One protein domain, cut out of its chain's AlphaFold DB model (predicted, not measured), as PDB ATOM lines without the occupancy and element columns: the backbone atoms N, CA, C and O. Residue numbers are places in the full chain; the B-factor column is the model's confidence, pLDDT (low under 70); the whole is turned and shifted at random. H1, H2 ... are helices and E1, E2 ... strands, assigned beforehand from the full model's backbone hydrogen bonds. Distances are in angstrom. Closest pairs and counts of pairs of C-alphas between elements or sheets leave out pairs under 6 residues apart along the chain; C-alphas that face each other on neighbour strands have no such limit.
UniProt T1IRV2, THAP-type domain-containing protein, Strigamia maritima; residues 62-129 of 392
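Overview. This is residues 62 to 129 of the 392 residues of the protein "THAP-type domain-containing protein" of Strigamia maritima (UniProt T1IRV2). You will see little regular structure: an elongated run of loops, with the short strand E1 near the middle, helix H1 toward one end and the small helix H2 toward the other, where residues 124 to 129 stick out. The printed part has 68 residues, of which 20 are in named elements, in the order H1, E1, H2: mostly helix. It is only just loose, close to compact, with a radius of gyration of the C-alphas of 13.3 A and spans of 41 by 26 by 19 A.

Along the chain. Start at residue 62; residues 62 to 86 hold no named element. Find C-alpha 87 at (0.150, 33.799, -7.668); from there H1, residues 87 to 96, runs 14.2 A. E1 is residues 106 to 109, 9.9 A. H2, residues 122 to 127, runs 9.1 A to C-alpha 127 at (-32.516, 36.889, -21.788).

Arrangement. E1 pairs with no named strand, but look at residues 80 to 81, which pair antiparallel with its residues 108 to 109. H1 and E1 are apart, E1 and H2 are apart, and H1 and H2 are apart. In H1 and H2 every O i to N i+4 pair is within hydrogen-bond range.

Size, cuts and confidence. The C-alphas farthest apart, Lys 100 and Gly 129, are 41.6 A apart. The printed part has no cut; E1 to H2 is a long link of 12 residues. Check the B-factor column: residue 74 and residues 121 to 129 are under 70.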
ATOM      1  N   CYS A  62     -14.814  19.707  -7.270       93.56
ATOM      2  CA  CYS A  62     -14.878  21.008  -6.624       93.56
ATOM      3  C   CYS A  62     -13.953  21.026  -5.395       93.56
ATOM      4  O   CYS A  62     -14.011  20.115  -4.578       93.56
ATOM      5  N   ALA A  63     -13.109  22.050  -5.276       93.56
ATOM      6  CA  ALA A  63     -12.129  22.192  -4.199       93.56
ATOM      7  C   ALA A  63     -12.753  22.659  -2.874       93.56
ATOM      8  O   ALA A  63     -12.147  22.513  -1.819       93.56
ATOM      9  N   VAL A  64     -13.961  23.228  -2.926       93.25
ATOM     10  CA  VAL A  64     -14.709  23.644  -1.734       93.25
ATOM     11  C   VAL A  64     -15.093  22.412  -0.921       93.25
ATOM     12  O   VAL A  64     -15.792  21.537  -1.430       93.25
ATOM     13  N   TYR A  65     -14.681  22.375   0.345       87.88
ATOM     14  CA  TYR A  65     -14.764  21.209   1.232       87.88
ATOM     15  C   TYR A  65     -16.157  20.560   1.303       87.88
ATOM     16  O   TYR A  65     -16.297  19.344   1.180       87.88
ATOM     17  N   ILE A  66     -17.212  21.368   1.433       88.00
ATOM     18  CA  ILE A  66     -18.597  20.873   1.516       88.00
ATOM     19  C   ILE A  66     -19.216  20.545   0.146       88.00
ATOM     20  O   ILE A  66     -20.323  20.007   0.063       88.00
ATOM     21  N   CYS A  67     -18.531  20.857  -0.957       89.88
ATOM     22  CA  CYS A  67     -19.082  20.734  -2.296       89.88
ATOM     23  C   CYS A  67     -18.723  19.396  -2.946       89.88
ATOM     24  O   CYS A  67     -17.620  19.177  -3.434       89.88
ATOM     25  N   ARG A  68     -19.717  18.515  -3.072       87.00
ATOM     26  CA  ARG A  68     -19.559  17.204  -3.731       87.00
ATOM     27  C   ARG A  68     -19.729  17.248  -5.257       87.00
ATOM     28  O   ARG A  68     -19.929  16.211  -5.887       87.00
ATOM     29  N   LYS A  69     -19.726  18.437  -5.872       88.56
ATOM     30  CA  LYS A  69     -19.897  18.578  -7.326       88.56
ATOM     31  C   LYS A  69     -18.596  18.254  -8.045       88.56
ATOM     32  O   LYS A  69     -17.517  18.671  -7.637       88.56
ATOM     33  N   ASN A  70     -18.715  17.540  -9.154       86.88
ATOM     34  CA  ASN A  70     -17.603  17.224 -10.035       86.88
ATOM     35  C   ASN A  70     -18.033  17.403 -11.497       86.88
ATOM     36  O   ASN A  70     -19.229  17.448 -11.800       86.88
ATOM     37  N   ALA A  71     -17.057  17.515 -12.395       79.75
ATOM     38  CA  ALA A  71     -17.297  17.790 -13.811       79.75
ATOM     39  C   ALA A  71     -17.944  16.619 -14.576       79.75
ATOM     40  O   ALA A  71     -18.433  16.817 -15.685       79.75
ATOM     41  N   ALA A  72     -17.974  15.412 -14.000       78.06
ATOM     42  CA  ALA A  72     -18.614  14.249 -14.612       78.06
ATOM     43  C   ALA A  72     -20.144  14.241 -14.416       78.06
ATOM     44  O   ALA A  72     -20.862  13.566 -15.161       78.06
ATOM     45  N   ILE A  73     -20.676  15.007 -13.453       76.31
ATOM     46  CA  ILE A  73     -22.122  15.107 -13.207       76.31
ATOM     47  C   ILE A  73     -22.767  15.987 -14.290       76.31
ATOM     48  O   ILE A  73     -22.936  17.191 -14.129       76.31
ATOM     49  N   LYS A  74     -23.193  15.358 -15.393       67.50
ATOM     50  CA  LYS A  74     -23.837  16.027 -16.545       67.50
ATOM     51  C   LYS A  74     -25.235  16.595 -16.262       67.50
ATOM     52  O   LYS A  74     -25.767  17.329 -17.086       67.50
ATOM     53  N   ARG A  75     -25.852  16.235 -15.131       70.56
ATOM     54  CA  ARG A  75     -27.216  16.678 -14.776       70.56
ATOM     55  C   ARG A  75     -27.277  18.158 -14.408       70.56
ATOM     56  O   ARG A  75     -28.319  18.777 -14.581       70.56
ATOM     57  N   GLU A  76     -26.179  18.720 -13.910       71.56
ATOM     58  CA  GLU A  76     -26.107  20.134 -13.556       71.56
ATOM     59  C   GLU A  76     -25.223  20.862 -14.563       71.56
ATOM     60  O   GLU A  76     -24.068  20.494 -14.773       71.56
ATOM     61  N   LYS A  77     -25.765  21.911 -15.188       77.56
ATOM     62  CA  LYS A  77     -25.037  22.788 -16.115       77.56
ATOM     63  C   LYS A  77     -24.086  23.707 -15.332       77.56
ATOM     64  O   LYS A  77     -24.304  24.911 -15.254       77.56
ATOM     65  N   LEU A  78     -23.066  23.130 -14.694       86.56
ATOM     66  CA  LEU A  78     -22.061  23.873 -13.935       86.56
ATOM     67  C   LEU A  78     -20.790  24.068 -14.748       86.56
ATOM     68  O   LEU A  78     -20.232  23.127 -15.306       86.56
ATOM     69  N   THR A  79     -20.288  25.299 -14.737       88.62
ATOM     70  CA  THR A  79     -18.928  25.599 -15.184       88.62
ATOM     71  C   THR A  79     -17.954  25.369 -14.032       88.62
ATOM     72  O   THR A  79     -18.250  25.725 -12.888       88.62
ATOM     73  N   PHE A  80     -16.813  24.758 -14.339       91.44
ATOM     74  CA  PHE A  80     -15.723  24.502 -13.402       91.44
ATOM     75  C   PHE A  80     -14.513  25.348 -13.790       91.44
ATOM     76  O   PHE A  80     -14.015  25.249 -14.911       91.44
ATOM     77  N   PHE A  81     -14.040  26.155 -12.850       93.12
ATOM     78  CA  PHE A  81     -12.934  27.085 -13.023       93.12
ATOM     79  C   PHE A  81     -11.639  26.487 -12.488       93.12
ATOM     80  O   PHE A  81     -11.633  25.774 -11.481       93.12
ATOM     81  N   ARG A  82     -10.540  26.743 -13.196       93.94
ATOM     82  CA  ARG A  82      -9.189  26.440 -12.715       93.94
ATOM     83  C   ARG A  82      -8.770  27.482 -11.689       93.94
ATOM     84  O   ARG A  82      -9.302  28.587 -11.690       93.94
ATOM     85  N   PHE A  83      -7.808  27.108 -10.854       94.62
ATOM     86  CA  PHE A  83      -7.113  28.085 -10.031       94.62
ATOM     87  C   PHE A  83      -6.408  29.114 -10.934       94.62
ATOM     88  O   PHE A  83      -5.911  28.721 -11.998       94.62
ATOM     89  N   PRO A  84      -6.381  30.398 -10.537       94.62
ATOM     90  CA  PRO A  84      -5.726  31.464 -11.286       94.62
ATOM     91  C   PRO A  84      -4.253  31.167 -11.575       94.62
ATOM     92  O   PRO A  84      -3.567  30.514 -10.785       94.62
ATOM     93  N   THR A  85      -3.751  31.656 -12.710       93.44
ATOM     94  CA  THR A  85      -2.313  31.606 -13.027       93.44
ATOM     95  C   THR A  85      -1.525  32.565 -12.137       93.44
ATOM     96  O   THR A  85      -0.436  32.213 -11.694       93.44
ATOM     97  N   GLU A  86      -2.106  33.731 -11.848       95.31
ATOM     98  CA  GLU A  86      -1.548  34.756 -10.969       95.31
ATOM     99  C   GLU A  86      -1.404  34.237  -9.531       95.31
ATOM    100  O   GLU A  86      -2.348  33.677  -8.971       95.31
ATOM    101  N   GLN A  87      -0.208  34.395  -8.956       94.88
ATOM    102  CA  GLN A  87       0.150  33.799  -7.668       94.88
ATOM    103  C   GLN A  87      -0.604  34.451  -6.501       94.88
ATOM    104  O   GLN A  87      -1.167  33.736  -5.684       94.88
ATOM    105  N   THR A  88      -0.699  35.781  -6.484       95.75
ATOM    106  CA  THR A  88      -1.422  36.564  -5.466       95.75
ATOM    107  C   THR A  88      -2.886  36.137  -5.365       95.75
ATOM    108  O   THR A  88      -3.339  35.697  -4.314       95.75
ATOM    109  N   LEU A  89      -3.606  36.147  -6.489       95.50
ATOM    110  CA  LEU A  89      -5.013  35.747  -6.534       95.50
ATOM    111  C   LEU A  89      -5.204  34.254  -6.228       95.50
ATOM    112  O   LEU A  89      -6.210  33.845  -5.650       95.50
ATOM    113  N   ARG A  90      -4.248  33.405  -6.619       95.50
ATOM    114  CA  ARG A  90      -4.272  31.982  -6.264       95.50
ATOM    115  C   ARG A  90      -4.117  31.778  -4.758       95.50
ATOM    116  O   ARG A  90      -4.816  30.921  -4.217       95.50
ATOM    117  N   ASP A  91      -3.236  32.532  -4.115       95.06
ATOM    118  CA  ASP A  91      -3.009  32.464  -2.673       95.06
ATOM    119  C   ASP A  91      -4.249  32.947  -1.912       95.06
ATOM    120  O   ASP A  91      -4.698  32.254  -1.002       95.06
ATOM    121  N   GLU A  92      -4.907  34.013  -2.378       95.25
ATOM    122  CA  GLU A  92      -6.212  34.447  -1.854       95.25
ATOM    123  C   GLU A  92      -7.279  33.350  -1.989       95.25
ATOM    124  O   GLU A  92      -8.017  33.057  -1.047       95.25
ATOM    125  N   TRP A  93      -7.358  32.677  -3.145       95.38
ATOM    126  CA  TRP A  93      -8.277  31.547  -3.317       95.38
ATOM    127  C   TRP A  93      -7.959  30.412  -2.345       95.38
ATOM    128  O   TRP A  93      -8.874  29.804  -1.792       95.38
ATOM    129  N   MET A  94      -6.682  30.087  -2.149       94.38
ATOM    130  CA  MET A  94      -6.268  29.046  -1.212       94.38
ATOM    131  C   MET A  94      -6.600  29.408   0.232       94.38
ATOM    132  O   MET A  94      -7.101  28.548   0.955       94.38
ATOM    133  N   GLU A  95      -6.365  30.654   0.634       93.38
ATOM    134  CA  GLU A  95      -6.664  31.165   1.971       93.38
ATOM    135  C   GLU A  95      -8.163  31.075   2.265       93.38
ATOM    136  O   GLU A  95      -8.577  30.459   3.249       93.38
ATOM    137  N   VAL A  96      -8.987  31.589   1.351       92.81
ATOM    138  CA  VAL A  96     -10.448  31.601   1.479       92.81
ATOM    139  C   VAL A  96     -11.038  30.187   1.515       92.81
ATOM    140  O   VAL A  96     -12.011  29.922   2.221       92.81
ATOM    141  N   LEU A  97     -10.438  29.250   0.780       92.25
ATOM    142  CA  LEU A  97     -10.831  27.837   0.778       92.25
ATOM    143  C   LEU A  97     -10.169  27.022   1.895       92.25
ATOM    144  O   LEU A  97     -10.468  25.833   2.025       92.25
ATOM    145  N   GLN A  98      -9.270  27.635   2.667       91.31
ATOM    146  CA  GLN A  98      -8.467  27.001   3.712       91.31
ATOM    147  C   GLN A  98      -7.664  25.787   3.200       91.31
ATOM    148  O   GLN A  98      -7.492  24.779   3.891       91.31
ATOM    149  N   LEU A  99      -7.165  25.870   1.963       90.62
ATOM    150  CA  LEU A  99      -6.383  24.819   1.318       90.62
ATOM    151  C   LEU A  99      -4.889  25.017   1.575       90.62
ATOM    152  O   LEU A  99      -4.341  26.088   1.347       90.62
ATOM    153  N   LYS A 100      -4.202  23.938   1.967       91.25
ATOM    154  CA  LYS A 100      -2.732  23.927   2.093       91.25
ATOM    155  C   LYS A 100      -2.027  23.614   0.775       91.25
ATOM    156  O   LYS A 100      -0.908  24.057   0.552       91.25
ATOM    157  N   THR A 101      -2.655  22.805  -0.075       91.94
ATOM    158  CA  THR A 101      -2.085  22.344  -1.345       91.94
ATOM    159  C   THR A 101      -3.167  22.275  -2.420       91.94
ATOM    160  O   THR A 101      -4.323  21.951  -2.144       91.94
ATOM    161  N   ILE A 102      -2.793  22.573  -3.669       91.31
ATOM    162  CA  ILE A 102      -3.691  22.476  -4.826       91.31
ATOM    163  C   ILE A 102      -3.385  21.190  -5.588       91.31
ATOM    164  O   ILE A 102      -2.288  21.007  -6.114       91.31
ATOM    165  N   HIS A 103      -4.379  20.312  -5.712       89.44
ATOM    166  CA  HIS A 103      -4.279  19.147  -6.583       89.44
ATOM    167  C   HIS A 103      -4.622  19.521  -8.043       89.44
ATOM    168  O   HIS A 103      -5.589  20.255  -8.270       89.44
ATOM    169  N   PRO A 104      -3.937  18.977  -9.072       89.19
ATOM    170  CA  PRO A 104      -4.211  19.293 -10.483       89.19
ATOM    171  C   PRO A 104      -5.655  19.026 -10.940       89.19
ATOM    172  O   PRO A 104      -6.150  19.674 -11.870       89.19
ATOM    173  N   SER A 105      -6.345  18.094 -10.277       89.00
ATOM    174  CA  SER A 105      -7.756  17.764 -10.538       89.00
ATOM    175  C   SER A 105      -8.757  18.697  -9.848       89.00
ATOM    176  O   SER A 105      -9.956  18.587 -10.107       89.00
ATOM    177  N   TYR A 106      -8.306  19.597  -8.971       92.88
ATOM    178  CA  TYR A 106      -9.189  20.522  -8.268       92.88
ATOM    179  C   TYR A 106      -9.624  21.672  -9.167       92.88
ATOM    180  O   TYR A 106      -8.840  22.282  -9.898       92.88
ATOM    181  N   ARG A 107     -10.917  21.958  -9.122       93.81
ATOM    182  CA  ARG A 107     -11.573  23.079  -9.793       93.81
ATOM    183  C   ARG A 107     -12.560  23.708  -8.827       93.81
ATOM    184  O   ARG A 107     -12.860  23.121  -7.801       93.81
ATOM    185  N   ILE A 108     -13.127  24.856  -9.162       94.31
ATOM    186  CA  ILE A 108     -14.209  25.456  -8.372       94.31
ATOM    187  C   ILE A 108     -15.434  25.594  -9.256       94.31
ATOM    188  O   ILE A 108     -15.339  26.095 -10.375       94.31
ATOM    189  N   CYS A 109     -16.587  25.109  -8.801       92.94
ATOM    190  CA  CYS A 109     -17.811  25.246  -9.580       92.94
ATOM    191  C   CYS A 109     -18.396  26.664  -9.468       92.94
ATOM    192  O   CYS A 109     -18.278  27.326  -8.440       92.94
ATOM    193  N   SER A 110     -19.084  27.103 -10.523       91.69
ATOM    194  CA  SER A 110     -19.758  28.412 -10.615       91.69
ATOM    195  C   SER A 110     -20.656  28.800  -9.430       91.69
ATOM    196  O   SER A 110     -20.832  29.989  -9.199       91.69
ATOM    197  N   LYS A 111     -21.179  27.847  -8.640       91.50
ATOM    198  CA  LYS A 111     -22.024  28.140  -7.463       91.50
ATOM    199  C   LYS A 111     -21.297  28.894  -6.344       91.50
ATOM    200  O   LYS A 111     -21.963  29.504  -5.513       91.50
ATOM    201  N   HIS A 112     -19.969  28.829  -6.304       94.06
ATOM    202  CA  HIS A 112     -19.171  29.459  -5.248       94.06
ATOM    203  C   HIS A 112     -18.772  30.901  -5.560       94.06
ATOM    204  O   HIS A 112     -18.165  31.564  -4.725       94.06
ATOM    205  N   PHE A 113     -19.139  31.403  -6.737       93.25
ATOM    206  CA  PHE A 113     -18.912  32.785  -7.134       93.25
ATOM    207  C   PHE A 113     -20.219  33.571  -7.074       93.25
ATOM    208  O   PHE A 113     -21.308  33.018  -7.274       93.25
ATOM    209  N   SER A 114     -20.126  34.871  -6.797       90.88
ATOM    210  CA  SER A 114     -21.281  35.750  -6.959       90.88
ATOM    211  C   SER A 114     -21.592  35.959  -8.439       90.88
ATOM    212  O   SER A 114     -20.721  35.816  -9.294       90.88
ATOM    213  N   SER A 115     -22.838  36.317  -8.752       87.56
ATOM    214  CA  SER A 115     -23.249  36.722 -10.103       87.56
ATOM    215  C   SER A 115     -22.378  37.857 -10.648       87.56
ATOM    216  O   SER A 115     -22.086  37.895 -11.841       87.56
ATOM    217  N   ASP A 116     -21.903  38.731  -9.760       89.19
ATOM    218  CA  ASP A 116     -21.138  39.933 -10.108       89.19
ATOM    219  C   ASP A 116     -19.668  39.630 -10.409       89.19
ATOM    220  O   ASP A 116     -18.962  40.468 -10.970       89.19
ATOM    221  N   SER A 117     -19.210  38.423 -10.068       91.19
ATOM    222  CA  SER A 117     -17.855  37.934 -10.330       91.19
ATOM    223  C   SER A 117     -17.646  37.517 -11.790       91.19
ATOM    224  O   SER A 117     -16.523  37.190 -12.167       91.19
ATOM    225  N   PHE A 118     -18.697  37.507 -12.616       90.44
ATOM    226  CA  PHE A 118     -18.634  37.116 -14.026       90.44
ATOM    227  C   PHE A 118     -18.600  38.343 -14.947       90.44
ATOM    228  O   PHE A 118     -19.312  39.316 -14.709       90.44
ATOM    229  N   GLU A 119     -17.777  38.303 -16.001       86.38
ATOM    230  CA  GLU A 119     -17.577  39.431 -16.938       86.38
ATOM    231  C   GLU A 119     -18.858  39.823 -17.682       86.38
ATOM    232  O   GLU A 119     -19.097  40.996 -17.949       86.38
ATOM    233  N   VAL A 120     -19.710  38.842 -17.976       73.06
ATOM    234  CA  VAL A 120     -21.035  39.056 -18.552       73.06
ATOM    235  C   VAL A 120     -22.023  38.288 -17.691       73.06
ATOM    236  O   VAL A 120     -21.831  37.092 -17.441       73.06
ATOM    237  N   SER A 121     -23.044  38.986 -17.184       62.84
ATOM    238  CA  SER A 121     -23.927  38.394 -16.187       62.84
ATOM    239  C   SER A 121     -24.631  37.159 -16.778       62.84
ATOM    240  O   SER A 121     -25.127  37.195 -17.913       62.84
ATOM    241  N   PRO A 122     -24.702  36.043 -16.032       62.44
ATOM    242  CA  PRO A 122     -25.401  34.836 -16.475       62.44
ATOM    243  C   PRO A 122     -26.873  35.084 -16.854       62.44
ATOM    244  O   PRO A 122     -27.473  34.299 -17.586       62.44
ATOM    245  N   GLU A 123     -27.460  36.160 -16.333       65.75
ATOM    246  CA  GLU A 123     -28.851  36.564 -16.536       65.75
ATOM    247  C   GLU A 123     -29.070  37.194 -17.913       65.75
ATOM    248  O   GLU A 123     -30.024  36.832 -18.605       65.75
ATOM    249  N   ILE A 124     -28.136  38.038 -18.364       62.38
ATOM    250  CA  ILE A 124     -28.183  38.652 -19.696       62.38
ATOM    251  C   ILE A 124     -28.148  37.561 -20.776       62.38
ATOM    252  O   ILE A 124     -28.955  37.578 -21.707       62.38
ATOM    253  N   PHE A 125     -27.318  36.528 -20.608       64.69
ATOM    254  CA  PHE A 125     -27.266  35.409 -21.558       64.69
ATOM    255  C   PHE A 125     -28.564  34.607 -21.648       64.69
ATOM    256  O   PHE A 125     -28.921  34.156 -22.737       64.69
ATOM    257  N   LYS A 126     -29.287  34.443 -20.532       65.38
ATOM    258  CA  LYS A 126     -30.606  33.796 -20.545       65.38
ATOM    259  C   LYS A 126     -31.627  34.642 -21.302       65.38
ATOM    260  O   LYS A 126     -32.418  34.085 -22.055       65.38
ATOM    261  N   SER A 127     -31.580  35.964 -21.134       65.00
ATOM    262  CA  SER A 127     -32.516  36.889 -21.788       65.00
ATOM    263  C   SER A 127     -32.306  37.021 -23.304       65.00
ATOM    264  O   SER A 127     -33.262  37.265 -24.029       65.00
ATOM    265  N   ILE A 128     -31.086  36.786 -23.802       63.94
ATOM    266  CA  ILE A 128     -30.724  36.942 -25.226       63.94
ATOM    267  C   ILE A 128     -30.983  35.659 -26.056       63.94
ATOM    268  O   ILE A 128     -30.782  35.628 -27.268       63.94
ATOM    269  N   GLY A 129     -31.466  34.571 -25.443       57.16
ATOM    270  CA  GLY A 129     -31.834  33.347 -26.174       57.16
ATOM    271  C   GLY A 129     -30.643  32.569 -26.755       57.16
ATOM    272  O   GLY A 129     -30.818  31.696 -27.611       57.16
TER     273      GLY A 129